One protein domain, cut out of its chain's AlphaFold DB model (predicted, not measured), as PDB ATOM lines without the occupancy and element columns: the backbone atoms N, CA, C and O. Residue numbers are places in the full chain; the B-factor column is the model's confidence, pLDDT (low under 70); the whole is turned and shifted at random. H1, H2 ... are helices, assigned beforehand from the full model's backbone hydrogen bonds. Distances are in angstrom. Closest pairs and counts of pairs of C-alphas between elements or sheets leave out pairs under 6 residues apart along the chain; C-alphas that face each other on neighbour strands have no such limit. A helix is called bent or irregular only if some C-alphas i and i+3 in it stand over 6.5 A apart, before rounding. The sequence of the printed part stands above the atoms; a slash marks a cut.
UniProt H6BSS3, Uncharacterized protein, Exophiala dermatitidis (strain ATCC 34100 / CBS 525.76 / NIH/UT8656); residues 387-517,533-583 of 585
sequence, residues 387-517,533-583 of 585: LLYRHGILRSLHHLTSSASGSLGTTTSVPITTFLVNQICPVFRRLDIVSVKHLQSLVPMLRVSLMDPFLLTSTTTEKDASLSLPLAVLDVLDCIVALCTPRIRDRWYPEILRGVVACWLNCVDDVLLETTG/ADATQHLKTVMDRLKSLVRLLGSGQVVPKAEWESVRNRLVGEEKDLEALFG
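This is residues 387 to 517 and 533 to 583 of the 585 residues of an uncharacterized protein of Exophiala dermatitidis (strain ATCC 34100 / CBS 525.76 / NIH/UT8656) (UniProt H6BSS3). Long helices stand mostly side by side in two rough layers, with H1, H2b, H5 and H7 in one and H2a, H4 and H6, running against them, in the other. H2b, H4, H5 and H6 form the bundle in the middle, up and down, each running against the one before it; the hairpin of H1 and H2a adds to one side through H4, while H8 folds back from H7 onto H5 and H6 at the other. The printed part has 182 residues with eight named helices, H1 to H8 in chain order, and no named strand: the class is all helix. It is compact, with a radius of gyration of the C-alphas of 16.1 A and spans of 44 by 42 by 30 A.

H1, residues 387 to 400, touches H2a, residues 414 to 430, as a hairpin at a shallow tilt of 22 degrees; the closest C-alphas, of Ile 393 and Leu 420, are 5.9 A apart. H2a is an arm of H2, residues 414 to 451, assigned as one helix by its hydrogen bonds but bent, with C-alphas 430 and 433 9.2 A apart; the other arm is H2b, residues 433 to 451. H2a touches H4, residues 469 to 483, closest at the C-alphas of Thr 418 and Leu 469, 4.9 A. H2b touches H5, residues 485 to 516, closest at the C-alphas of Arg 447 and Gly 499, 4.5 A. H3, residues 454 to 457, only just touches H4, with 3 pairs of C-alphas within 8 A, the closest Leu 455 and Pro 470 at 6.2 A. H6, residues 534 to 554, touches H5 opposite ways at 28 degrees, a shallow tilt, closest at the C-alphas of Val 500 and Leu 546, 6.5 A. H8, residues 576 to 582, touches H6, closest at the C-alphas of Lys 547 and Leu 581, 5.6 A, and forms a hairpin with H7, residues 561 to 574. H5 and H7 are apart. Every O i to N i+4 pair is within hydrogen-bond range in H4, H6 and H7, against 8 of 10 in H1, 8 of 13 in H2a, 8 of 15 in H2b, 25 of 28 in H5 and 1 of 3 in H8, where 2 of 4 O i to N i+3 pairs are within range; H3 is too short for an i+4 pair.

H1 begins at C-alpha 387, (-47.756, -44.709, 13.859). H5 is 41.0 A long, H6 30.3 A, H2b 26.7 A and H2a 25.7 A. H2b and H5 are irregular: C-alphas 437 and 440 are 6.9 A apart, and C-alphas 490 and 493 are 7.7 A apart. H8 ends at C-alpha 582, (-33.884, -12.256, 27.837).

The C-alphas farthest apart, of Leu 387 and Thr 516, are 48.7 A from each other. Residues 518 to 532 are not printed, and C-alphas 517 and 533 are 13.9 A apart across the cut. The links H1 to H2 and H3 to H4 are long. The pLDDT is under 70 at residues 403 to 405, 458 to 467, 515 to 517, 533 to 535 and 583.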
ATOM      1  N   LEU A 387     -47.383 -43.586  13.006       96.75
ATOM      2  CA  LEU A 387     -47.756 -44.709  13.859       96.75
ATOM      3  C   LEU A 387     -46.771 -44.853  15.022       96.75
ATOM      4  O   LEU A 387     -47.222 -44.932  16.162       96.75
ATOM      5  N   LEU A 388     -45.462 -44.810  14.751       97.25
ATOM      6  CA  LEU A 388     -44.422 -44.870  15.780       97.25
ATOM      7  C   LEU A 388     -44.581 -43.738  16.798       97.25
ATOM      8  O   LEU A 388     -44.600 -43.983  18.001       97.25
ATOM      9  N   TYR A 389     -44.766 -42.504  16.324       97.38
ATOM     10  CA  TYR A 389     -44.961 -41.367  17.219       97.38
ATOM     11  C   TYR A 389     -46.262 -41.472  18.022       97.38
ATOM     12  O   TYR A 389     -46.243 -41.336  19.238       97.38
ATOM     13  N   ARG A 390     -47.411 -41.702  17.372       95.75
ATOM     14  CA  ARG A 390     -48.718 -41.643  18.051       95.75
ATOM     15  C   ARG A 390     -48.967 -42.835  18.965       95.75
ATOM     16  O   ARG A 390     -49.543 -42.658  20.032       95.75
ATOM     17  N   HIS A 391     -48.630 -44.039  18.509       94.94
ATOM     18  CA  HIS A 391     -48.963 -45.280  19.207       94.94
ATOM     19  C   HIS A 391     -47.801 -45.854  20.010       94.94
ATOM     20  O   HIS A 391     -48.078 -46.597  20.944       94.94
ATOM     21  N   GLY A 392     -46.560 -45.527  19.647       94.31
ATOM     22  CA  GLY A 392     -45.385 -45.792  20.470       94.31
ATOM     23  C   GLY A 392     -45.192 -44.652  21.454       94.31
ATOM     24  O   GLY A 392     -45.696 -44.696  22.564       94.31
ATOM     25  N   ILE A 393     -44.560 -43.569  21.010       96.25
ATOM     26  CA  ILE A 393     -44.042 -42.532  21.913       96.25
ATOM     27  C   ILE A 393     -45.151 -41.824  22.701       96.25
ATOM     28  O   ILE A 393     -45.180 -41.877  23.925       96.25
ATOM     29  N   LEU A 394     -46.082 -41.159  22.013       94.75
ATOM     30  CA  LEU A 394     -47.076 -40.290  22.644       94.75
ATOM     31  C   LEU A 394     -48.030 -41.074  23.551       94.75
ATOM     32  O   LEU A 394     -48.376 -40.604  24.631       94.75
ATOM     33  N   ARG A 395     -48.452 -42.272  23.130       93.69
ATOM     34  CA  ARG A 395     -49.312 -43.132  23.952       93.69
ATOM     35  C   ARG A 395     -48.583 -43.617  25.204       93.69
ATOM     36  O   ARG A 395     -49.184 -43.587  26.274       93.69
ATOM     37  N   SER A 396     -47.319 -44.018  25.077       93.88
ATOM     38  CA  SER A 396     -46.501 -44.446  26.212       93.88
ATOM     39  C   SER A 396     -46.240 -43.297  27.185       93.88
ATOM     40  O   SER A 396     -46.392 -43.484  28.386       93.88
ATOM     41  N   LEU A 397     -45.970 -42.086  26.689       93.88
ATOM     42  CA  LEU A 397     -45.857 -40.893  27.534       93.88
ATOM     43  C   LEU A 397     -47.148 -40.634  28.316       93.88
ATOM     44  O   LEU A 397     -47.099 -40.489  29.529       93.88
ATOM     45  N   HIS A 398     -48.309 -40.662  27.654       92.25
ATOM     46  CA  HIS A 398     -49.596 -40.485  28.334       92.25
ATOM     47  C   HIS A 398     -49.885 -41.550  29.400       92.25
ATOM     48  O   HIS A 398     -50.546 -41.247  30.388       92.25
ATOM     49  N   HIS A 399     -49.417 -42.783  29.193       91.25
ATOM     50  CA  HIS A 399     -49.540 -43.863  30.175       91.25
ATOM     51  C   HIS A 399     -48.651 -43.630  31.401       91.25
ATOM     52  O   HIS A 399     -49.067 -43.916  32.519       91.25
ATOM     53  N   LEU A 400     -47.443 -43.099  31.202       90.31
ATOM     54  CA  LEU A 400     -46.493 -42.837  32.285       90.31
ATOM     55  C   LEU A 400     -46.824 -41.567  33.076       90.31
ATOM     56  O   LEU A 400     -46.510 -41.498  34.267       90.31
ATOM     57  N   THR A 401     -47.455 -40.579  32.435       87.31
ATOM     58  CA  THR A 401     -47.929 -39.357  33.095       87.31
ATOM     59  C   THR A 401     -49.173 -39.620  33.931       87.31
ATOM     60  O   THR A 401     -50.140 -40.208  33.445       87.31
ATOM     61  N   SER A 402     -49.209 -39.091  35.154       73.31
ATOM     62  CA  SER A 402     -50.434 -39.098  35.954       73.31
ATOM     63  C   SER A 402     -51.552 -38.318  35.251       73.31
ATOM     64  O   SER A 402     -51.386 -37.150  34.881       73.31
ATOM     65  N   SER A 403     -52.722 -38.950  35.102       61.94
ATOM     66  CA  SER A 403     -53.891 -38.376  34.411       61.94
ATOM     67  C   SER A 403     -54.396 -37.066  35.030       61.94
ATOM     68  O   SER A 403     -55.110 -36.323  34.364       61.94
ATOM     69  N   ALA A 404     -54.031 -36.774  36.282       61.09
ATOM     70  CA  ALA A 404     -54.440 -35.560  36.985       61.09
ATOM     71  C   ALA A 404     -53.610 -34.320  36.614       61.09
ATOM     72  O   ALA A 404     -54.138 -33.212  36.633       61.09
ATOM     73  N   SER A 405     -52.326 -34.493  36.282       65.12
ATOM     74  CA  SER A 405     -51.399 -33.378  36.041       65.12
ATOM     75  C   SER A 405     -51.150 -33.145  34.549       65.12
ATOM     76  O   SER A 405     -51.027 -32.009  34.100       65.12
ATOM     77  N   GLY A 406     -51.072 -34.219  33.750       76.62
ATOM     78  CA  GLY A 406     -50.646 -34.126  32.346       76.62
ATOM     79  C   GLY A 406     -49.202 -33.621  32.162       76.62
ATOM     80  O   GLY A 406     -48.770 -33.435  31.023       76.62
ATOM     81  N   SER A 407     -48.473 -33.409  33.263       86.50
ATOM     82  CA  SER A 407     -47.062 -33.036  33.320       86.50
ATOM     83  C   SER A 407     -46.163 -34.268  33.270       86.50
ATOM     84  O   SER A 407     -46.421 -35.270  33.941       86.50
ATOM     85  N   LEU A 408     -45.057 -34.158  32.534       87.31
ATOM     86  CA  LEU A 408     -43.975 -35.142  32.527       87.31
ATOM     87  C   LEU A 408     -43.161 -35.139  33.837       87.31
ATOM     88  O   LEU A 408     -42.493 -36.130  34.115       87.31
ATOM     89  N   GLY A 409     -43.250 -34.080  34.653       81.31
ATOM     90  CA  GLY A 409     -42.564 -33.978  35.951       81.31
ATOM     91  C   GLY A 409     -43.096 -34.941  37.020       81.31
ATOM     92  O   GLY A 409     -42.372 -35.299  37.941       81.31
ATOM     93  N   THR A 410     -44.326 -35.445  36.862       84.00
ATOM     94  CA  THR A 410     -44.973 -36.406  37.783       84.00
ATOM     95  C   THR A 410     -45.153 -37.785  37.135       84.00
ATOM     96  O   THR A 410     -46.226 -38.394  37.168       84.00
ATOM     97  N   THR A 411     -44.098 -38.260  36.474       87.19
ATOM     98  CA  THR A 411     -44.070 -39.548  35.766       87.19
ATOM     99  C   THR A 411     -43.863 -40.738  36.705       87.19
ATOM    100  O   THR A 411     -43.150 -40.647  37.699       87.19
ATOM    101  N   THR A 412     -44.435 -41.891  36.343       87.94
ATOM    102  CA  THR A 412     -44.202 -43.177  37.033       87.94
ATOM    103  C   THR A 412     -42.732 -43.612  36.972       87.94
ATOM    104  O   THR A 412     -42.229 -44.220  37.909       87.94
ATOM    105  N   SER A 413     -42.051 -43.302  35.866       88.94
ATOM    106  CA  SER A 413     -40.637 -43.607  35.634       88.94
ATOM    107  C   SER A 413     -39.978 -42.420  34.945       88.94
ATOM    108  O   SER A 413     -40.377 -42.048  33.838       88.94
ATOM    109  N   VAL A 414     -38.996 -41.793  35.598       90.12
ATOM    110  CA  VAL A 414     -38.205 -40.709  34.991       90.12
ATOM    111  C   VAL A 414     -37.321 -41.247  33.859       90.12
ATOM    112  O   VAL A 414     -37.405 -40.689  32.765       90.12
ATOM    113  N   PRO A 415     -36.558 -42.349  34.030       89.50
ATOM    114  CA  PRO A 415     -35.685 -42.863  32.973       89.50
ATOM    115  C   PRO A 415     -36.422 -43.203  31.670       89.50
ATOM    116  O   PRO A 415     -35.992 -42.791  30.590       89.50
ATOM    117  N   ILE A 416     -37.563 -43.904  31.755       91.44
ATOM    118  CA  ILE A 416     -38.339 -44.276  30.562       91.44
ATOM    119  C   ILE A 416     -38.922 -43.030  29.894       91.44
ATOM    120  O   ILE A 416     -38.860 -42.900  28.671       91.44
ATOM    121  N   THR A 417     -39.469 -42.095  30.673       93.50
ATOM    122  CA  THR A 417     -40.041 -40.860  30.125       93.50
ATOM    123  C   THR A 417     -38.978 -40.013  29.433       93.50
ATOM    124  O   THR A 417     -39.198 -39.595  28.296       93.50
ATOM    125  N   THR A 418     -37.801 -39.838  30.035       92.88
ATOM    126  CA  THR A 418     -36.678 -39.140  29.396       92.88
ATOM    127  C   THR A 418     -36.265 -39.818  28.094       92.88
ATOM    128  O   THR A 418     -36.122 -39.154  27.064       92.88
ATOM    129  N   PHE A 419     -36.134 -41.147  28.101       92.81
ATOM    130  CA  PHE A 419     -35.819 -41.907  26.896       92.81
ATOM    131  C   PHE A 419     -36.863 -41.678  25.789       92.81
ATOM    132  O   PHE A 419     -36.497 -41.365  24.655       92.81
ATOM    133  N   LEU A 420     -38.159 -41.772  26.105       94.94
ATOM    134  CA  LEU A 420     -39.251 -41.580  25.145       94.94
ATOM    135  C   LEU A 420     -39.288 -40.158  24.571       94.94
ATOM    136  O   LEU A 420     -39.490 -39.996  23.366       94.94
ATOM    137  N   VAL A 421     -39.065 -39.135  25.403       95.19
ATOM    138  CA  VAL A 421     -38.963 -37.735  24.952       95.19
ATOM    139  C   VAL A 421     -37.802 -37.582  23.965       95.19
ATOM    140  O   VAL A 421     -37.988 -37.011  22.887       95.19
ATOM    141  N   ASN A 422     -36.648 -38.191  24.246       93.81
ATOM    142  CA  ASN A 422     -35.494 -38.181  23.341       93.81
ATOM    143  C   ASN A 422     -35.766 -38.872  21.993       93.81
ATOM    144  O   ASN A 422     -35.198 -38.471  20.971       93.81
ATOM    145  N   GLN A 423     -36.683 -39.845  21.936       95.25
ATOM    146  CA  GLN A 423     -37.090 -40.475  20.674       95.25
ATOM    147  C   GLN A 423     -37.972 -39.575  19.788       95.25
ATOM    148  O   GLN A 423     -38.116 -39.851  18.593       95.25
ATOM    149  N   ILE A 424     -38.537 -38.474  20.304       96.12
ATOM    150  CA  ILE A 424     -39.386 -37.567  19.508       96.12
ATOM    151  C   ILE A 424     -38.576 -36.922  18.378       96.12
ATOM    152  O   ILE A 424     -39.015 -36.921  17.225       96.12
ATOM    153  N   CYS A 425     -37.380 -36.411  18.676       94.94
ATOM    154  CA  CYS A 425     -36.548 -35.690  17.712       94.94
ATOM    155  C   CYS A 425     -36.150 -36.537  16.484       94.94
ATOM    156  O   CYS A 425     -36.379 -36.081  15.358       94.94
ATOM    157  N   PRO A 426     -35.609 -37.766  16.628       94.25
ATOM    158  CA  PRO A 426     -35.314 -38.648  15.496       94.25
ATOM    159  C   PRO A 426     -36.512 -38.939  14.582       94.25
ATOM    160  O   PRO A 426     -36.335 -39.058  13.365       94.25
ATOM    161  N   VAL A 427     -37.720 -39.044  15.149       95.75
ATOM    162  CA  VAL A 427     -38.956 -39.274  14.387       95.75
ATOM    163  C   VAL A 427     -39.411 -37.993  13.693       95.75
ATOM    164  O   VAL A 427     -39.747 -38.017  12.510       95.75
ATOM    165  N   PHE A 428     -39.380 -36.858  14.393       95.25
ATOM    166  CA  PHE A 428     -39.825 -35.571  13.858       95.25
ATOM    167  C   PHE A 428     -38.936 -35.092  12.715       95.25
ATOM    168  O   PHE A 428     -39.466 -34.648  11.703       95.25
ATOM    169  N   ARG A 429     -37.615 -35.284  12.798       93.94
ATOM    170  CA  ARG A 429     -36.697 -34.978  11.686       93.94
ATOM    171  C   ARG A 429     -36.985 -35.799  10.425       93.94
ATOM    172  O   ARG A 429     -36.740 -35.319   9.328       93.94
ATOM    173  N   ARG A 430     -37.525 -37.017  10.561       92.44
ATOM    174  CA  ARG A 430     -37.946 -37.856   9.421       92.44
ATOM    175  C   ARG A 430     -39.349 -37.521   8.907       92.44
ATOM    176  O   ARG A 430     -39.620 -37.715   7.727       92.44
ATOM    177  N   LEU A 431     -40.242 -37.056   9.785       91.69
ATOM    178  CA  LEU A 431     -41.567 -36.541   9.412       91.69
ATOM    179  C   LEU A 431     -41.494 -35.152   8.766       91.69
ATOM    180  O   LEU A 431     -42.391 -34.799   8.001       91.69
ATOM    181  N   ASP A 432     -40.462 -34.378   9.098       89.56
ATOM    182  CA  ASP A 432     -40.261 -32.998   8.666       89.56
ATOM    183  C   ASP A 432     -41.502 -32.128   8.972       89.56
ATOM    184  O   ASP A 432     -42.149 -32.306  10.012       89.56
ATOM    185  N   ILE A 433     -41.897 -31.217   8.080       87.75
ATOM    186  CA  ILE A 433     -43.052 -30.321   8.229       87.75
ATOM    187  C   ILE A 433     -44.382 -31.052   8.506       87.75
ATOM    188  O   ILE A 433     -45.319 -30.474   9.057       87.75
ATOM    189  N   VAL A 434     -44.492 -32.349   8.190       90.81
ATOM    190  CA  VAL A 434     -45.694 -33.154   8.484       90.81
ATOM    191  C   VAL A 434     -45.886 -33.349   9.993       90.81
ATOM    192  O   VAL A 434     -47.009 -33.599  10.443       90.81
ATOM    193  N   SER A 435     -44.830 -33.172  10.794       92.25
ATOM    194  CA  SER A 435     -44.896 -33.174  12.262       92.25
ATOM    195  C   SER A 435     -45.817 -32.085  12.831       92.25
ATOM    196  O   SER A 435     -46.360 -32.261  13.923       92.25
ATOM    197  N   VAL A 436     -46.126 -31.028  12.062       92.69
ATOM    198  CA  VAL A 436     -47.062 -29.953  12.443       92.69
ATOM    199  C   VAL A 436     -48.408 -30.483  12.957       92.69
ATOM    200  O   VAL A 436     -48.997 -29.907  13.876       92.69
ATOM    201  N   LYS A 437     -48.897 -31.603  12.412       93.56
ATOM    202  CA  LYS A 437     -50.173 -32.220  12.826       93.56
ATOM    203  C   LYS A 437     -50.179 -32.724  14.275       93.56
ATOM    204  O   LYS A 437     -51.241 -33.033  14.806       93.56
ATOM    205  N   HIS A 438     -49.008 -32.827  14.900       94.31
ATOM    206  CA  HIS A 438     -48.818 -33.306  16.266       94.31
ATOM    207  C   HIS A 438     -48.583 -32.185  17.279       94.31
ATOM    208  O   HIS A 438     -48.665 -32.430  18.480       94.31
ATOM    209  N   LEU A 439     -48.363 -30.946  16.827       93.81
ATOM    210  CA  LEU A 439     -48.108 -29.817  17.728       93.81
ATOM    211  C   LEU A 439     -49.273 -29.560  18.686       93.81
ATOM    212  O   LEU A 439     -49.047 -29.177  19.826       93.81
ATOM    213  N   GLN A 440     -50.508 -29.831  18.251       92.50
ATOM    214  CA  GLN A 440     -51.693 -29.623  19.080       92.50
ATOM    215  C   GLN A 440     -51.733 -30.506  20.330       92.50
ATOM    216  O   GLN A 440     -52.269 -30.069  21.341       92.50
ATOM    217  N   SER A 441     -51.182 -31.720  20.272       91.56
ATOM    218  CA  SER A 441     -51.067 -32.594  21.445       91.56
ATOM    219  C   SER A 441     -49.746 -32.389  22.180       91.56
ATOM    220  O   SER A 441     -49.715 -32.438  23.403       91.56
ATOM    221  N   LEU A 442     -48.658 -32.145  21.442       94.25
ATOM    222  CA  LEU A 442     -47.312 -32.098  22.007       94.25
ATOM    223  C   LEU A 442     -47.015 -30.788  22.743       94.25
ATOM    224  O   LEU A 442     -46.569 -30.824  23.881       94.25
ATOM    225  N   VAL A 443     -47.261 -29.631  22.119       94.62
ATOM    226  CA  VAL A 443     -46.870 -28.333  22.699       94.62
ATOM    227  C   VAL A 443     -47.562 -28.072  24.041       94.62
ATOM    228  O   VAL A 443     -46.863 -27.685  24.975       94.62
ATOM    229  N   PRO A 444     -48.877 -28.330  24.211       93.69
ATOM    230  CA  PRO A 444     -49.514 -28.176  25.518       93.69
ATOM    231  C   PRO A 444     -48.921 -29.091  26.594       93.69
ATOM    232  O   PRO A 444     -48.730 -28.638  27.717       93.69
ATOM    233  N   MET A 445     -48.588 -30.341  26.254       92.75
ATOM    234  CA  MET A 445     -47.947 -31.283  27.180       92.75
ATOM    235  C   MET A 445     -46.571 -30.776  27.629       92.75
ATOM    236  O   MET A 445     -46.284 -30.752  28.824       92.75
ATOM    237  N   LEU A 446     -45.735 -30.316  26.691       94.31
ATOM    238  CA  LEU A 446     -44.417 -29.761  27.019       94.31
ATOM    239  C   LEU A 446     -44.537 -28.466  27.833       94.31
ATOM    240  O   LEU A 446     -43.790 -28.289  28.790       94.31
ATOM    241  N   ARG A 447     -45.504 -27.594  27.512       94.06
ATOM    242  CA  ARG A 447     -45.776 -26.380  28.298       94.06
ATOM    243  C   ARG A 447     -46.120 -26.728  29.741       94.06
ATOM    244  O   ARG A 447     -45.496 -26.187  30.640       94.06
ATOM    245  N   VAL A 448     -47.104 -27.603  29.956       93.19
ATOM    246  CA  VAL A 448     -47.529 -28.008  31.307       93.19
ATOM    247  C   VAL A 448     -46.361 -28.628  32.071       93.19
ATOM    248  O   VAL A 448     -46.173 -28.310  33.237       93.19
ATOM    249  N   SER A 449     -45.533 -29.423  31.392       92.12
ATOM    250  CA  SER A 449     -44.341 -30.025  31.992       92.12
ATOM    251  C   SER A 449     -43.305 -28.986  32.418       92.12
ATOM    252  O   SER A 449     -42.769 -29.088  33.509       92.12
ATOM    253  N   LEU A 450     -43.038 -27.969  31.594       92.75
ATOM    254  CA  LEU A 450     -42.099 -26.889  31.930       92.75
ATOM    255  C   LEU A 450     -42.586 -25.993  33.076       92.75
ATOM    256  O   LEU A 450     -41.773 -25.410  33.784       92.75
ATOM    257  N   MET A 451     -43.902 -25.866  33.239       91.88
ATOM    258  CA  MET A 451     -44.493 -25.112  34.346       91.88
ATOM    259  C   MET A 451     -44.454 -25.885  35.673       91.88
ATOM    260  O   MET A 451     -44.655 -25.280  36.722       91.88
ATOM    261  N   ASP A 452     -44.220 -27.197  35.641       89.94
ATOM    262  CA  ASP A 452     -44.176 -28.046  36.828       89.94
ATOM    263  C   ASP A 452     -42.822 -27.907  37.548       89.94
ATOM    264  O   ASP A 452     -41.787 -28.221  36.948       89.94
ATOM    265  N   PRO A 453     -42.787 -27.471  38.822       86.12
ATOM    266  CA  PRO A 453     -41.536 -27.338  39.570       86.12
ATOM    267  C   PRO A 453     -40.800 -28.676  39.724       86.12
ATOM    268  O   PRO A 453     -39.571 -28.713  39.713       86.12
ATOM    269  N   PHE A 454     -41.519 -29.805  39.775       85.88
ATOM    270  CA  PHE A 454     -40.895 -31.119  39.949       85.88
ATOM    271  C   PHE A 454     -40.092 -31.576  38.728       85.88
ATOM    272  O   PHE A 454     -39.246 -32.464  38.855       85.88
ATOM    273  N   LEU A 455     -40.278 -30.945  37.562       86.69
ATOM    274  CA  LEU A 455     -39.476 -31.239  36.378       86.69
ATOM    275  C   LEU A 455     -37.975 -31.041  36.647       86.69
ATOM    276  O   LEU A 455     -37.167 -31.849  36.196       86.69
ATOM    277  N   LEU A 456     -37.586 -30.011  37.401       83.25
ATOM    278  CA  LEU A 456     -36.173 -29.693  37.654       83.25
ATOM    279  C   LEU A 456     -35.491 -30.717  38.570       83.25
ATOM    280  O   LEU A 456     -34.296 -30.965  38.445       83.25
ATOM    281  N   THR A 457     -36.271 -31.374  39.429       75.94
ATOM    282  CA  THR A 457     -35.783 -32.398  40.369       75.94
ATOM    283  C   THR A 457     -35.525 -33.756  39.711       75.94
ATOM    284  O   THR A 457     -34.910 -34.640  40.305       75.94
ATOM    285  N   SER A 458     -35.983 -33.937  38.470       66.75
ATOM    286  CA  SER A 458     -35.902 -35.201  37.738       66.75
ATOM    287  C   SER A 458     -34.533 -35.408  37.071       66.75
ATOM    288  O   SER A 458     -34.397 -35.504  35.851       66.75
ATOM    289  N   THR A 459     -33.483 -35.479  37.890       65.56
ATOM    290  CA  THR A 459     -32.125 -35.811  37.443       65.56
ATOM    291  C   THR A 459     -31.915 -37.322  37.473       65.56
ATOM    292  O   THR A 459     -32.098 -37.954  38.513       65.56
ATOM    293  N   THR A 460     -31.504 -37.922  36.357       55.56
ATOM    294  CA  THR A 460     -31.106 -39.333  36.333       55.56
ATOM    295  C   THR A 460     -29.726 -39.483  36.967       55.56
ATOM    296  O   THR A 460     -28.754 -38.890  36.498       55.56
ATOM    297  N   THR A 461     -29.643 -40.260  38.043       46.53
ATOM    298  CA  THR A 461     -28.393 -40.583  38.731       46.53
ATOM    299  C   THR A 461     -27.435 -41.364  37.830       46.53
ATOM    300  O   THR A 461     -27.798 -42.387  37.258       46.53
ATOM    301  N   GLU A 462     -26.197 -40.869  37.817       45.09
ATOM    302  CA  GLU A 462     -24.942 -41.475  37.359       45.09
ATOM    303  C   GLU A 462     -24.584 -41.371  35.857       45.09
ATOM    304  O   GLU A 462     -25.062 -42.100  34.996       45.09
ATOM    305  N   LYS A 463     -23.605 -40.485  35.609       46.50
ATOM    306  CA  LYS A 463     -22.704 -40.313  34.448       46.50
ATOM    307  C   LYS A 463     -23.091 -39.424  33.263       46.50
ATOM    308  O   LYS A 463     -22.175 -38.764  32.780       46.50
ATOM    309  N   ASP A 464     -24.351 -39.279  32.859       48.53
ATOM    310  CA  ASP A 464     -24.668 -38.502  31.643       48.53
ATOM    311  C   ASP A 464     -25.632 -37.335  31.896       48.53
ATOM    312  O   ASP A 464     -26.854 -37.476  31.859       48.53
ATOM    313  N   ALA A 465     -25.084 -36.126  32.061       50.72
ATOM    314  CA  ALA A 465     -25.868 -34.887  32.161       50.72
ATOM    315  C   ALA A 465     -26.780 -34.635  30.937       50.72
ATOM    316  O   ALA A 465     -27.743 -33.878  31.034       50.72
ATOM    317  N   SER A 466     -26.515 -35.279  29.792       52.16
ATOM    318  CA  SER A 466     -27.351 -35.228  28.584       52.16
ATOM    319  C   SER A 466     -28.675 -35.991  28.697       52.16
ATOM    320  O   SER A 466     -29.536 -35.820  27.838       52.16
ATOM    321  N   LEU A 467     -28.857 -36.825  29.727       63.69
ATOM    322  CA  LEU A 467     -30.076 -37.610  29.953       63.69
ATOM    323  C   LEU A 467     -30.968 -36.995  31.044       63.69
ATOM    324  O   LEU A 467     -31.660 -37.692  31.776       63.69
ATOM    325  N   SER A 468     -30.970 -35.671  31.165       85.19
ATOM    326  CA  SER A 468     -31.907 -34.984  32.055       85.19
ATOM    327  C   SER A 468     -33.238 -34.716  31.351       85.19
ATOM    328  O   SER A 468     -33.261 -34.243  30.211       85.19
ATOM    329  N   LEU A 469     -34.355 -34.987  32.029       89.00
ATOM    330  CA  LEU A 469     -35.701 -34.786  31.488       89.00
ATOM    331  C   LEU A 469     -35.978 -33.331  31.051       89.00
ATOM    332  O   LEU A 469     -36.455 -33.155  29.925       89.00
ATOM    333  N   PRO A 470     -35.673 -32.276  31.842       91.50
ATOM    334  CA  PRO A 470     -35.826 -30.895  31.382       91.50
ATOM    335  C   PRO A 470     -35.003 -30.598  30.125       91.50
ATOM    336  O   PRO A 470     -35.509 -29.959  29.206       91.50
ATOM    337  N   LEU A 471     -33.769 -31.104  30.026       91.81
ATOM    338  CA  LEU A 471     -32.943 -30.909  28.829       91.81
ATOM    339  C   LEU A 471     -33.531 -31.626  27.607       91.81
ATOM    340  O   LEU A 471     -33.604 -31.024  26.537       91.81
ATOM    341  N   ALA A 472     -34.041 -32.847  27.778       92.50
ATOM    342  CA  ALA A 472     -34.736 -33.582  26.723       92.50
ATOM    343  C   ALA A 472     -35.987 -32.830  26.226       92.50
ATOM    344  O   ALA A 472     -36.232 -32.736  25.022       92.50
ATOM    345  N   VAL A 473     -36.770 -32.241  27.138       94.62
ATOM    346  CA  VAL A 473     -37.931 -31.402  26.788       94.62
ATOM    347  C   VAL A 473     -37.502 -30.172  25.982       94.62
ATOM    348  O   VAL A 473     -38.128 -29.858  24.965       94.62
ATOM    349  N   LEU A 474     -36.426 -29.494  26.392       94.38
ATOM    350  CA  LEU A 474     -35.889 -28.335  25.673       94.38
ATOM    351  C   LEU A 474     -35.334 -28.713  24.292       94.38
ATOM    352  O   LEU A 474     -35.602 -28.000  23.326       94.38
ATOM    353  N   ASP A 475     -34.662 -29.858  24.156       94.12
ATOM    354  CA  ASP A 475     -34.189 -30.375  22.864       94.12
ATOM    355  C   ASP A 475     -35.351 -30.637  21.891       94.12
ATOM    356  O   ASP A 475     -35.246 -30.369  20.688       94.12
ATOM    357  N   VAL A 476     -36.487 -31.132  22.397       96.06
ATOM    358  CA  VAL A 476     -37.708 -31.289  21.593       96.06
ATOM    359  C   VAL A 476     -38.274 -29.934  21.181       96.06
ATOM    360  O   VAL A 476     -38.688 -29.789  20.028       96.06
ATOM    361  N   LEU A 477     -38.271 -28.934  22.070       95.69
ATOM    362  CA  LEU A 477     -38.710 -27.576  21.736       95.69
ATOM    363  C   LEU A 477     -37.833 -26.935  20.653       95.69
ATOM    364  O   LEU A 477     -38.368 -26.421  19.670       95.69
ATOM    365  N   ASP A 478     -36.510 -27.042  20.765       93.94
ATOM    366  CA  ASP A 478     -35.573 -26.582  19.733       93.94
ATOM    367  C   ASP A 478     -35.859 -27.272  18.387       93.94
ATOM    368  O   ASP A 478     -35.959 -26.627  17.337       93.94
ATOM    369  N   CYS A 479     -36.082 -28.591  18.416       94.12
ATOM    370  CA  CYS A 479     -36.397 -29.385  17.234       94.12
ATOM    371  C   CYS A 479     -37.704 -28.940  16.553       94.12
ATOM    372  O   CYS A 479     -37.723 -28.735  15.337       94.12
ATOM    373  N   ILE A 480     -38.796 -28.742  17.302       94.56
ATOM    374  CA  ILE A 480     -40.072 -28.301  16.707       94.56
ATOM    375  C   ILE A 480     -40.008 -26.856  16.207       94.56
ATOM    376  O   ILE A 480     -40.640 -26.546  15.198       94.56
ATOM    377  N   VAL A 481     -39.251 -25.975  16.870       93.31
ATOM    378  CA  VAL A 481     -39.081 -24.581  16.431       93.31
ATOM    379  C   VAL A 481     -38.325 -24.537  15.105       93.31
ATOM    380  O   VAL A 481     -38.748 -23.817  14.197       93.31
ATOM    381  N   ALA A 482     -37.281 -25.358  14.959       91.62
ATOM    382  CA  ALA A 482     -36.506 -25.466  13.727       91.62
ATOM    383  C   ALA A 482     -37.301 -26.101  12.569       91.62
ATOM    384  O   ALA A 482     -37.272 -25.589  11.454       91.62
ATOM    385  N   LEU A 483     -38.042 -27.189  12.816       91.06
ATOM    386  CA  LEU A 483     -38.773 -27.915  11.762       91.06
ATOM    387  C   LEU A 483     -40.088 -27.234  11.352       91.06
ATOM    388  O   LEU A 483     -40.498 -27.286  10.195       91.06
ATOM    389  N   CYS A 484     -40.787 -26.616  12.306       91.12
ATOM    390  CA  CYS A 484     -42.147 -26.106  12.118       91.12
ATOM    391  C   CYS A 484     -42.239 -24.580  12.221       91.12
ATOM    392  O   CYS A 484     -43.329 -24.060  12.481       91.12
ATOM    393  N   THR A 485     -41.139 -23.852  11.995       90.38
ATOM    394  CA  THR A 485     -41.045 -22.387  12.140       90.38
ATOM    395  C   THR A 485     -42.277 -21.603  11.665       90.38
ATOM    396  O   THR A 485     -42.811 -20.838  12.472       90.38
ATOM    397  N   PRO A 486     -42.804 -21.781  10.430       88.44
ATOM    398  CA  PRO A 486     -43.956 -21.000   9.975       88.44
ATOM    399  C   PRO A 486     -45.188 -21.218  10.857       88.44
ATOM    400  O   PRO A 486     -45.879 -20.268  11.203       88.44
ATOM    401  N   ARG A 487     -45.437 -22.458  11.290       90.88
ATOM    402  CA  ARG A 487     -46.595 -22.768  12.128       90.88
ATOM    403  C   ARG A 487     -46.400 -22.355  13.582       90.88
ATOM    404  O   ARG A 487     -47.383 -22.046  14.258       90.88
ATOM    405  N   ILE A 488     -45.160 -22.374  14.067       91.00
ATOM    406  CA  ILE A 488     -44.835 -21.885  15.405       91.00
ATOM    407  C   ILE A 488     -45.102 -20.385  15.493       91.00
ATOM    408  O   ILE A 488     -45.806 -19.967  16.413       91.00
ATOM    409  N   ARG A 489     -44.645 -19.612  14.501       87.19
ATOM    410  CA  ARG A 489     -44.912 -18.172  14.399       87.19
ATOM    411  C   ARG A 489     -46.401 -17.848  14.455       87.19
ATOM    412  O   ARG A 489     -46.804 -16.968  15.199       87.19
ATOM    413  N   ASP A 490     -47.219 -18.574  13.699       86.94
ATOM    414  CA  ASP A 490     -48.635 -18.223  13.560       86.94
ATOM    415  C   ASP A 490     -49.463 -18.479  14.832       86.94
ATOM    416  O   ASP A 490     -50.524 -17.881  15.002       86.94
ATOM    417  N   ARG A 491     -49.052 -19.427  15.694       90.00
ATOM    418  CA  ARG A 491     -49.911 -19.885  16.806       90.00
ATOM    419  C   ARG A 491     -49.197 -20.327  18.079       90.00
ATOM    420  O   ARG A 491     -49.749 -20.137  19.157       90.00
ATOM    421  N   TRP A 492     -48.051 -20.996  17.979       93.56
ATOM    422  CA  TRP A 492     -47.511 -21.779  19.102       93.56
ATOM    423  C   TRP A 492     -46.399 -21.086  19.885       93.56
ATOM    424  O   TRP A 492     -46.156 -21.479  21.024       93.56
ATOM    425  N   TYR A 493     -45.756 -20.052  19.335       93.25
ATOM    426  CA  TYR A 493     -44.687 -19.340  20.041       93.25
ATOM    427  C   TYR A 493     -45.104 -18.820  21.436       93.25
ATOM    428  O   TYR A 493     -44.291 -18.955  22.351       93.25
ATOM    429  N   PRO A 494     -46.336 -18.307  21.676       92.31
ATOM    430  CA  PRO A 494     -46.708 -17.809  22.999       92.31
ATOM    431  C   PRO A 494     -46.840 -18.936  24.026       92.31
ATOM    432  O   PRO A 494     -46.511 -18.747  25.190       92.31
ATOM    433  N   GLU A 495     -47.301 -20.118  23.607       93.44
ATOM    434  CA  GLU A 495     -47.409 -21.296  24.479       93.44
ATOM    435  C   GLU A 495     -46.027 -21.807  24.897       93.44
ATOM    436  O   GLU A 495     -45.819 -22.128  26.065       93.44
ATOM    437  N   ILE A 496     -45.079 -21.833  23.953       94.56
ATOM    438  CA  ILE A 496     -43.684 -22.202  24.224       94.56
ATOM    439  C   ILE A 496     -43.062 -21.183  25.182       94.56
ATOM    440  O   ILE A 496     -42.504 -21.572  26.203       94.56
ATOM    441  N   LEU A 497     -43.216 -19.886  24.896       93.56
ATOM    442  CA  LEU A 497     -42.663 -18.820  25.730       93.56
ATOM    443  C   LEU A 497     -43.217 -18.862  27.160       93.56
ATOM    444  O   LEU A 497     -42.446 -18.732  28.102       93.56
ATOM    445  N   ARG A 498     -44.523 -19.106  27.337       93.50
ATOM    446  CA  ARG A 498     -45.139 -19.272  28.666       93.50
ATOM    447  C   ARG A 498     -44.494 -20.399  29.471       93.50
ATOM    448  O   ARG A 498     -44.195 -20.199  30.642       93.50
ATOM    449  N   GLY A 499     -44.279 -21.561  28.851       94.19
ATOM    450  CA  GLY A 499     -43.613 -22.686  29.514       94.19
ATOM    451  C   GLY A 499     -42.170 -22.355  29.891       94.19
ATOM    452  O   GLY A 499     -41.758 -22.597  31.018       94.19
ATOM    453  N   VAL A 500     -41.418 -21.742  28.972       94.25
ATOM    454  CA  VAL A 500     -40.010 -21.360  29.177       94.25
ATOM    455  C   VAL A 500     -39.847 -20.327  30.292       94.25
ATOM    456  O   VAL A 500     -38.961 -20.476  31.128       94.25
ATOM    457  N   VAL A 501     -40.710 -19.308  30.330       94.12
ATOM    458  CA  VAL A 501     -40.713 -18.281  31.384       94.12
ATOM    459  C   VAL A 501     -41.012 -18.905  32.746       94.12
ATOM    460  O   VAL A 501     -40.280 -18.653  33.694       94.12
ATOM    461  N   ALA A 502     -42.029 -19.763  32.842       93.00
ATOM    462  CA  ALA A 502     -42.350 -20.443  34.096       93.00
ATOM    463  C   ALA A 502     -41.213 -21.366  34.565       93.00
ATOM    464  O   ALA A 502     -40.839 -21.333  35.730       93.00
ATOM    465  N   CYS A 503     -40.612 -22.131  33.649       92.81
ATOM    466  CA  CYS A 503     -39.470 -22.988  33.964       92.81
ATOM    467  C   CYS A 503     -38.271 -22.176  34.467       92.81
ATOM    468  O   CYS A 503     -37.608 -22.588  35.413       92.81
ATOM    469  N   TRP A 504     -38.014 -21.006  33.875       93.56
ATOM    470  CA  TRP A 504     -36.973 -20.094  34.345       93.56
ATOM    471  C   TRP A 504     -37.234 -19.603  35.770       93.56
ATOM    472  O   TRP A 504     -36.315 -19.632  36.580       93.56
ATOM    473  N   LEU A 505     -38.464 -19.186  36.082       91.62
ATOM    474  CA  LEU A 505     -38.827 -18.748  37.433       91.62
ATOM    475  C   LEU A 505     -38.643 -19.880  38.451       91.62
ATOM    476  O   LEU A 505     -37.972 -19.672  39.453       91.62
ATOM    477  N   ASN A 506     -39.086 -21.099  38.123       91.44
ATOM    478  CA  ASN A 506     -38.829 -22.281  38.955       91.44
ATOM    479  C   ASN A 506     -37.317 -22.503  39.178       91.44
ATOM    480  O   ASN A 506     -36.898 -22.845  40.278       91.44
ATOM    481  N   CYS A 507     -36.477 -22.275  38.156       89.69
ATOM    482  CA  CYS A 507     -35.023 -22.373  38.312       89.69
ATOM    483  C   CYS A 507     -34.469 -21.299  39.256       89.69
ATOM    484  O   CYS A 507     -33.571 -21.580  40.044       89.69
ATOM    485  N   VAL A 508     -34.960 -20.061  39.155       89.06
ATOM    486  CA  VAL A 508     -34.533 -18.958  40.028       89.06
ATOM    487  C   VAL A 508     -34.911 -19.258  41.478       89.06
ATOM    488  O   VAL A 508     -34.055 -19.127  42.353       89.06
ATOM    489  N   ASP A 509     -36.135 -19.727  41.716       87.75
ATOM    490  CA  ASP A 509     -36.614 -20.110  43.046       87.75
ATOM    491  C   ASP A 509     -35.735 -21.208  43.668       87.75
ATOM    492  O   ASP A 509     -35.274 -21.056  44.802       87.75
ATOM    493  N   ASP A 510     -35.405 -22.261  42.914       85.25
ATOM    494  CA  ASP A 510     -34.526 -23.342  43.385       85.25
ATOM    495  C   ASP A 510     -33.103 -22.838  43.712       85.25
ATOM    496  O   ASP A 510     -32.552 -23.177  44.762       85.25
ATOM    497  N   VAL A 511     -32.518 -21.953  42.886       84.81
ATOM    498  CA  VAL A 511     -31.205 -21.328  43.178       84.81
ATOM    499  C   VAL A 511     -31.253 -20.496  44.467       84.81
ATOM    500  O   VAL A 511     -30.298 -20.500  45.257       84.81
ATOM    501  N   LEU A 512     -32.342 -19.757  44.694       82.44
ATOM    502  CA  LEU A 512     -32.521 -18.942  45.897       82.44
ATOM    503  C   LEU A 512     -32.647 -19.815  47.152       82.44
ATOM    504  O   LEU A 512     -32.040 -19.496  48.181       82.44
ATOM    505  N   LEU A 513     -33.374 -20.931  47.071       79.94
ATOM    506  CA  LEU A 513     -33.494 -21.900  48.163       79.94
ATOM    507  C   LEU A 513     -32.142 -22.543  48.510       79.94
ATOM    508  O   LEU A 513     -31.792 -22.618  49.689       79.94
ATOM    509  N   GLU A 514     -31.338 -22.928  47.515       74.19
ATOM    510  CA  GLU A 514     -29.983 -23.461  47.738       74.19
ATOM    511  C   GLU A 514     -29.052 -22.430  48.401       74.19
ATOM    512  O   GLU A 514     -28.258 -22.771  49.283       74.19
ATOM    513  N   THR A 515     -29.174 -21.152  48.027       68.50
ATOM    514  CA  THR A 515     -28.321 -20.069  48.549       68.50
ATOM    515  C   THR A 515     -28.705 -19.656  49.976       68.50
ATOM    516  O   THR A 515     -27.842 -19.291  50.776       68.50
ATOM    517  N   THR A 516     -29.994 -19.722  50.326       66.12
ATOM    518  CA  THR A 516     -30.519 -19.311  51.643       66.12
ATOM    519  C   THR A 516     -30.576 -20.459  52.665       66.12
ATOM    520  O   THR A 516     -30.481 -20.217  53.869       66.12
ATOM    521  N   GLY A 517     -30.646 -21.716  52.211       55.38
ATOM    522  CA  GLY A 517     -30.791 -22.927  53.031       55.38
ATOM    523  C   GLY A 517     -29.564 -23.370  53.841       55.38
ATOM    524  O   GLY A 517     -29.642 -24.348  54.584       55.38
ATOM    525  N   ALA A 533     -23.227 -29.431  44.614       60.94
ATOM    526  CA  ALA A 533     -22.475 -28.751  43.548       60.94
ATOM    527  C   ALA A 533     -22.960 -29.160  42.148       60.94
ATOM    528  O   ALA A 533     -23.141 -28.306  41.278       60.94
ATOM    529  N   ASP A 534     -23.233 -30.454  41.955       63.19
ATOM    530  CA  ASP A 534     -23.692 -30.999  40.674       63.19
ATOM    531  C   ASP A 534     -25.119 -30.542  40.328       63.19
ATOM    532  O   ASP A 534     -25.400 -30.251  39.166       63.19
ATOM    533  N   ALA A 535     -26.001 -30.386  41.326       69.88
ATOM    534  CA  ALA A 535     -27.358 -29.866  41.133       69.88
ATOM    535  C   ALA A 535     -27.341 -28.407  40.650       69.88
ATOM    536  O   ALA A 535     -27.936 -28.076  39.623       69.88
ATOM    537  N   THR A 536     -26.546 -27.551  41.297       74.94
ATOM    538  CA  THR A 536     -26.378 -26.153  40.887       74.94
ATOM    539  C   THR A 536     -25.750 -26.035  39.489       74.94
ATOM    540  O   THR A 536     -26.093 -25.132  38.722       74.94
ATOM    541  N   GLN A 537     -24.829 -26.933  39.109       81.94
ATOM    542  CA  GLN A 537     -24.276 -26.979  37.747       81.94
ATOM    543  C   GLN A 537     -25.316 -27.441  36.717       81.94
ATOM    544  O   GLN A 537     -25.399 -26.876  35.619       81.94
ATOM    545  N   HIS A 538     -26.126 -28.439  37.065       82.69
ATOM    546  CA  HIS A 538     -27.224 -28.901  36.229       82.69
ATOM    547  C   HIS A 538     -28.229 -27.774  35.967       82.69
ATOM    548  O   HIS A 538     -28.559 -27.491  34.814       82.69
ATOM    549  N   LEU A 539     -28.625 -27.058  37.018       85.62
ATOM    550  CA  LEU A 539     -29.575 -25.956  36.940       85.62
ATOM    551  C   LEU A 539     -29.062 -24.812  36.059       85.62
ATOM    552  O   LEU A 539     -29.773 -24.341  35.174       85.62
ATOM    553  N   LYS A 540     -27.782 -24.443  36.200       86.75
ATOM    554  CA  LYS A 540     -27.122 -23.487  35.293       86.75
ATOM    555  C   LYS A 540     -27.179 -23.941  33.833       86.75
ATOM    556  O   LYS A 540     -27.469 -23.136  32.953       86.75
ATOM    557  N   THR A 541     -26.962 -25.231  33.577       89.19
ATOM    558  CA  THR A 541     -27.043 -25.805  32.225       89.19
ATOM    559  C   THR A 541     -28.457 -25.679  31.651       89.19
ATOM    560  O   THR A 541     -28.621 -25.273  30.499       89.19
ATOM    561  N   VAL A 542     -29.490 -25.964  32.454       90.00
ATOM    562  CA  VAL A 542     -30.899 -25.782  32.066       90.00
ATOM    563  C   VAL A 542     -31.192 -24.309  31.770       90.00
ATOM    564  O   VAL A 542     -31.721 -23.991  30.704       90.00
ATOM    565  N   MET A 543     -30.774 -23.396  32.650       90.00
ATOM    566  CA  MET A 543     -30.921 -21.948  32.468       90.00
ATOM    567  C   MET A 543     -30.260 -21.452  31.173       90.00
ATOM    568  O   MET A 543     -30.848 -20.656  30.438       90.00
ATOM    569  N   ASP A 544     -29.066 -21.938  30.834       91.25
ATOM    570  CA  ASP A 544     -28.389 -21.548  29.595       91.25
ATOM    571  C   ASP A 544     -29.082 -22.094  28.339       91.25
ATOM    572  O   ASP A 544     -29.175 -21.388  27.326       91.25
ATOM    573  N   ARG A 545     -29.658 -23.302  28.405       92.31
ATOM    574  CA  ARG A 545     -30.497 -23.841  27.323       92.31
ATOM    575  C   ARG A 545     -31.800 -23.060  27.157       92.31
ATOM    576  O   ARG A 545     -32.161 -22.757  26.020       92.31
ATOM    577  N   LEU A 546     -32.450 -22.647  28.248       93.19
ATOM    578  CA  LEU A 546     -33.627 -21.768  28.202       93.19
ATOM    579  C   LEU A 546     -33.301 -20.448  27.487       93.19
ATOM    580  O   LEU A 546     -34.014 -20.064  26.559       93.19
ATOM    581  N   LYS A 547     -32.177 -19.798  27.825       92.94
ATOM    582  CA  LYS A 547     -31.713 -18.587  27.119       92.94
ATOM    583  C   LYS A 547     -31.491 -18.843  25.627       92.94
ATOM    584  O   LYS A 547     -31.855 -18.009  24.801       92.94
ATOM    585  N   SER A 548     -30.887 -19.977  25.262       92.75
ATOM    586  CA  SER A 548     -30.670 -20.347  23.855       92.75
ATOM    587  C   SER A 548     -31.989 -20.446  23.081       92.75
ATOM    588  O   SER A 548     -32.115 -19.859  22.005       92.75
ATOM    589  N   LEU A 549     -32.995 -21.111  23.654       91.50
ATOM    590  CA  LEU A 549     -34.319 -21.248  23.048       91.50
ATOM    591  C   LEU A 549     -35.036 -19.890  22.923       91.50
ATOM    592  O   LEU A 549     -35.617 -19.589  21.880       91.50
ATOM    593  N   VAL A 550     -34.947 -19.022  23.937       92.56
ATOM    594  CA  VAL A 550     -35.494 -17.651  23.878       92.56
ATOM    595  C   VAL A 550     -34.836 -16.834  22.765       92.56
ATOM    596  O   VAL A 550     -35.532 -16.161  22.003       92.56
ATOM    597  N   ARG A 551     -33.511 -16.934  22.596       89.75
ATOM    598  CA  ARG A 551     -32.799 -16.288  21.479       89.75
ATOM    599  C   ARG A 551     -33.236 -16.837  20.123       89.75
ATOM    600  O   ARG A 551     -33.380 -16.061  19.182       89.75
ATOM    601  N   LEU A 552     -33.488 -18.143  20.017       88.94
ATOM    602  CA  LEU A 552     -33.998 -18.758  18.791       88.94
ATOM    603  C   LEU A 552     -35.378 -18.195  18.417       88.94
ATOM    604  O   LEU A 552     -35.592 -17.815  17.262       88.94
ATOM    605  N   LEU A 553     -36.284 -18.062  19.392       88.62
ATOM    606  CA  LEU A 553     -37.597 -17.433  19.198       88.62
ATOM    607  C   LEU A 553     -37.471 -15.948  18.798       88.62
ATOM    608  O   LEU A 553     -38.182 -15.490  17.901       88.62
ATOM    609  N   GLY A 554     -36.526 -15.226  19.408       84.19
ATOM    610  CA  GLY A 554     -36.247 -13.806  19.162       84.19
ATOM    611  C   GLY A 554     -35.352 -13.487  17.959       84.19
ATOM    612  O   GLY A 554     -35.105 -12.317  17.676       84.19
ATOM    613  N   SER A 555     -34.877 -14.493  17.218       82.50
ATOM    614  CA  SER A 555     -33.938 -14.336  16.090       82.50
ATOM    615  C   SER A 555     -34.473 -13.498  14.913       82.50
ATOM    616  O   SER A 555     -33.733 -13.182  13.981       82.50
ATOM    617  N   GLY A 556     -35.759 -13.133  14.919       74.75
ATOM    618  CA  GLY A 556     -36.435 -12.430  13.826       74.75
ATOM    619  C   GLY A 556     -37.011 -13.362  12.754       74.75
ATOM    620  O   GLY A 556     -37.850 -12.933  11.963       74.75
ATOM    621  N   GLN A 557     -36.585 -14.630  12.725       78.69
ATOM    622  CA  GLN A 557     -37.094 -15.641  11.794       78.69
ATOM    623  C   GLN A 557     -38.406 -16.266  12.288       78.69
ATOM    624  O   GLN A 557     -39.308 -16.527  11.487       78.69
ATOM    625  N   VAL A 558     -38.511 -16.497  13.601       81.88
ATOM    626  CA  VAL A 558     -39.710 -17.058  14.236       81.88
ATOM    627  C   VAL A 558     -40.687 -15.937  14.571       81.88
ATOM    628  O   VAL A 558     -41.778 -15.912  14.013       81.88
ATOM    629  N   VAL A 559     -40.295 -14.989  15.426       86.12
ATOM    630  CA  VAL A 559     -41.122 -13.833  15.800       86.12
ATOM    631  C   VAL A 559     -40.540 -12.559  15.175       86.12
ATOM    632  O   VAL A 559     -39.328 -12.349  15.263       86.12
ATOM    633  N   PRO A 560     -41.352 -11.689  14.543       85.81
ATOM    634  CA  PRO A 560     -40.887 -10.393  14.053       85.81
ATOM    635  C   PRO A 560     -40.273  -9.544  15.176       85.81
ATOM    636  O   PRO A 560     -40.824  -9.473  16.273       85.81
ATOM    637  N   LYS A 561     -39.170  -8.838  14.892       85.88
ATOM    638  CA  LYS A 561     -38.404  -8.086  15.908       85.88
ATOM    639  C   LYS A 561     -39.254  -7.099  16.723       85.88
ATOM    640  O   LYS A 561     -39.147  -7.080  17.940       85.88
ATOM    641  N   ALA A 562     -40.143  -6.349  16.069       85.50
ATOM    642  CA  ALA A 562     -41.004  -5.373  16.743       85.50
ATOM    643  C   ALA A 562     -42.006  -6.023  17.719       85.50
ATOM    644  O   ALA A 562     -42.239  -5.516  18.814       85.50
ATOM    645  N   GLU A 563     -42.584  -7.166  17.334       86.94
ATOM    646  CA  GLU A 563     -43.487  -7.929  18.202       86.94
ATOM    647  C   GLU A 563     -42.713  -8.532  19.381       86.94
ATOM    648  O   GLU A 563     -43.154  -8.448  20.526       86.94
ATOM    649  N   TRP A 564     -41.520  -9.064  19.113       89.38
ATOM    650  CA  TRP A 564     -40.644  -9.633  20.133       89.38
ATOM    651  C   TRP A 564     -40.204  -8.603  21.182       89.38
ATOM    652  O   TRP A 564     -40.283  -8.877  22.378       89.38
ATOM    653  N   GLU A 565     -39.801  -7.403  20.757       86.56
ATOM    654  CA  GLU A 565     -39.437  -6.300  21.656       86.56
ATOM    655  C   GLU A 565     -40.616  -5.868  22.535       86.56
ATOM    656  O   GLU A 565     -40.456  -5.687  23.742       86.56
ATOM    657  N   SER A 566     -41.823  -5.772  21.965       89.12
ATOM    658  CA  SER A 566     -43.028  -5.456  22.739       89.12
ATOM    659  C   SER A 566     -43.334  -6.518  23.798       89.12
ATOM    660  O   SER A 566     -43.647  -6.167  24.937       89.12
ATOM    661  N   VAL A 567     -43.239  -7.804  23.446       87.75
ATOM    662  CA  VAL A 567     -43.483  -8.914  24.381       87.75
ATOM    663  C   VAL A 567     -42.423  -8.943  25.480       87.75
ATOM    664  O   VAL A 567     -42.779  -9.064  26.652       87.75
ATOM    665  N   ARG A 568     -41.144  -8.774  25.120       88.12
ATOM    666  CA  ARG A 568     -40.028  -8.689  26.067       88.12
ATOM    667  C   ARG A 568     -40.244  -7.566  27.079       88.12
ATOM    668  O   ARG A 568     -40.169  -7.821  28.274       88.12
ATOM    669  N   ASN A 569     -40.541  -6.353  26.611       88.25
ATOM    670  CA  ASN A 569     -40.721  -5.189  27.483       88.25
ATOM    671  C   ASN A 569     -41.894  -5.375  28.452       88.25
ATOM    672  O   ASN A 569     -41.800  -4.971  29.606       88.25
ATOM    673  N   ARG A 570     -42.982  -6.016  28.004       90.44
ATOM    674  CA  ARG A 570     -44.120  -6.329  28.875       90.44
ATOM    675  C   ARG A 570     -43.744  -7.333  29.968       90.44
ATOM    676  O   ARG A 570     -44.027  -7.073  31.125       90.44
ATOM    677  N   LEU A 571     -43.091  -8.439  29.607       89.25
ATOM    678  CA  LEU A 571     -42.721  -9.490  30.565       89.25
ATOM    679  C   LEU A 571     -41.677  -9.012  31.581       89.25
ATOM    680  O   LEU A 571     -41.832  -9.254  32.770       89.25
ATOM    681  N   VAL A 572     -40.652  -8.287  31.127       88.62
ATOM    682  CA  VAL A 572     -39.634  -7.689  32.010       88.62
ATOM    683  C   VAL A 572     -40.236  -6.618  32.930       88.62
ATOM    684  O   VAL A 572     -39.791  -6.447  34.058       88.62
ATOM    685  N   GLY A 573     -41.263  -5.899  32.463       85.06
ATOM    686  CA  GLY A 573     -41.994  -4.941  33.291       85.06
ATOM    687  C   GLY A 573     -42.836  -5.590  34.395       85.06
ATOM    688  O   GLY A 573     -43.060  -4.952  35.421       85.06
ATOM    689  N   GLU A 574     -43.297  -6.827  34.192       88.69
ATOM    690  CA  GLU A 574     -44.059  -7.601  35.183       88.69
ATOM    691  C   GLU A 574     -43.135  -8.267  36.211       88.69
ATOM    692  O   GLU A 574     -43.394  -8.159  37.406       88.69
ATOM    693  N   GLU A 575     -42.041  -8.893  35.764       87.25
ATOM    694  CA  GLU A 575     -41.093  -9.616  36.622       87.25
ATOM    695  C   GLU A 575     -39.638  -9.283  36.265       87.25
ATOM    696  O   GLU A 575     -39.168  -9.550  35.153       87.25
ATOM    697  N   LYS A 576     -38.888  -8.744  37.235       84.62
ATOM    698  CA  LYS A 576     -37.493  -8.308  37.025       84.62
ATOM    699  C   LYS A 576     -36.527  -9.470  36.815       84.62
ATOM    700  O   LYS A 576     -35.558  -9.329  36.073       84.62
ATOM    701  N   ASP A 577     -36.806 -10.635  37.393       83.56
ATOM    702  CA  ASP A 577     -35.944 -11.819  37.266       83.56
ATOM    703  C   ASP A 577     -35.877 -12.356  35.824       83.56
ATOM    704  O   ASP A 577     -34.958 -13.096  35.453       83.56
ATOM    705  N   LEU A 578     -36.811 -11.929  34.965       87.12
ATOM    706  CA  LEU A 578     -36.807 -12.239  33.539       87.12
ATOM    707  C   LEU A 578     -35.780 -11.419  32.747       87.12
ATOM    708  O   LEU A 578     -35.439 -11.808  31.627       87.12
ATOM    709  N   GLU A 579     -35.221 -10.335  33.301       85.31
ATOM    710  CA  GLU A 579     -34.147  -9.570  32.649       85.31
ATOM    711  C   GLU A 579     -32.960 -10.471  32.283       85.31
ATOM    712  O   GLU A 579     -32.424 -10.388  31.174       85.31
ATOM    713  N   ALA A 580     -32.601 -11.398  33.176       86.88
ATOM    714  CA  ALA A 580     -31.508 -12.344  32.975       86.88
ATOM    715  C   ALA A 580     -31.823 -13.449  31.942       86.88
ATOM    716  O   ALA A 580     -30.898 -13.962  31.303       86.88
ATOM    717  N   LEU A 581     -33.103 -13.794  31.742       86.56
ATOM    718  CA  LEU A 581     -33.545 -14.756  30.724       86.56
ATOM    719  C   LEU A 581     -33.439 -14.163  29.314       86.56
ATOM    720  O   LEU A 581     -32.931 -14.812  28.398       86.56
ATOM    721  N   PHE A 582     -33.918 -12.930  29.137       83.44
ATOM    722  CA  PHE A 582     -33.884 -12.256  27.837       83.44
ATOM    723  C   PHE A 582     -32.499 -11.681  27.512       83.44
ATOM    724  O   PHE A 582     -32.151 -11.615  26.334       83.44
ATOM    725  N   GLY A 583     -31.707 -11.327  28.534       68.38
ATOM    726  CA  GLY A 583     -30.345 -10.798  28.423       68.38
ATOM    727  C   GLY A 583     -30.255  -9.456  27.685       68.38
ATOM    728  O   GLY A 583     -31.141  -9.069  26.924       68.38
TER     729      GLY A 583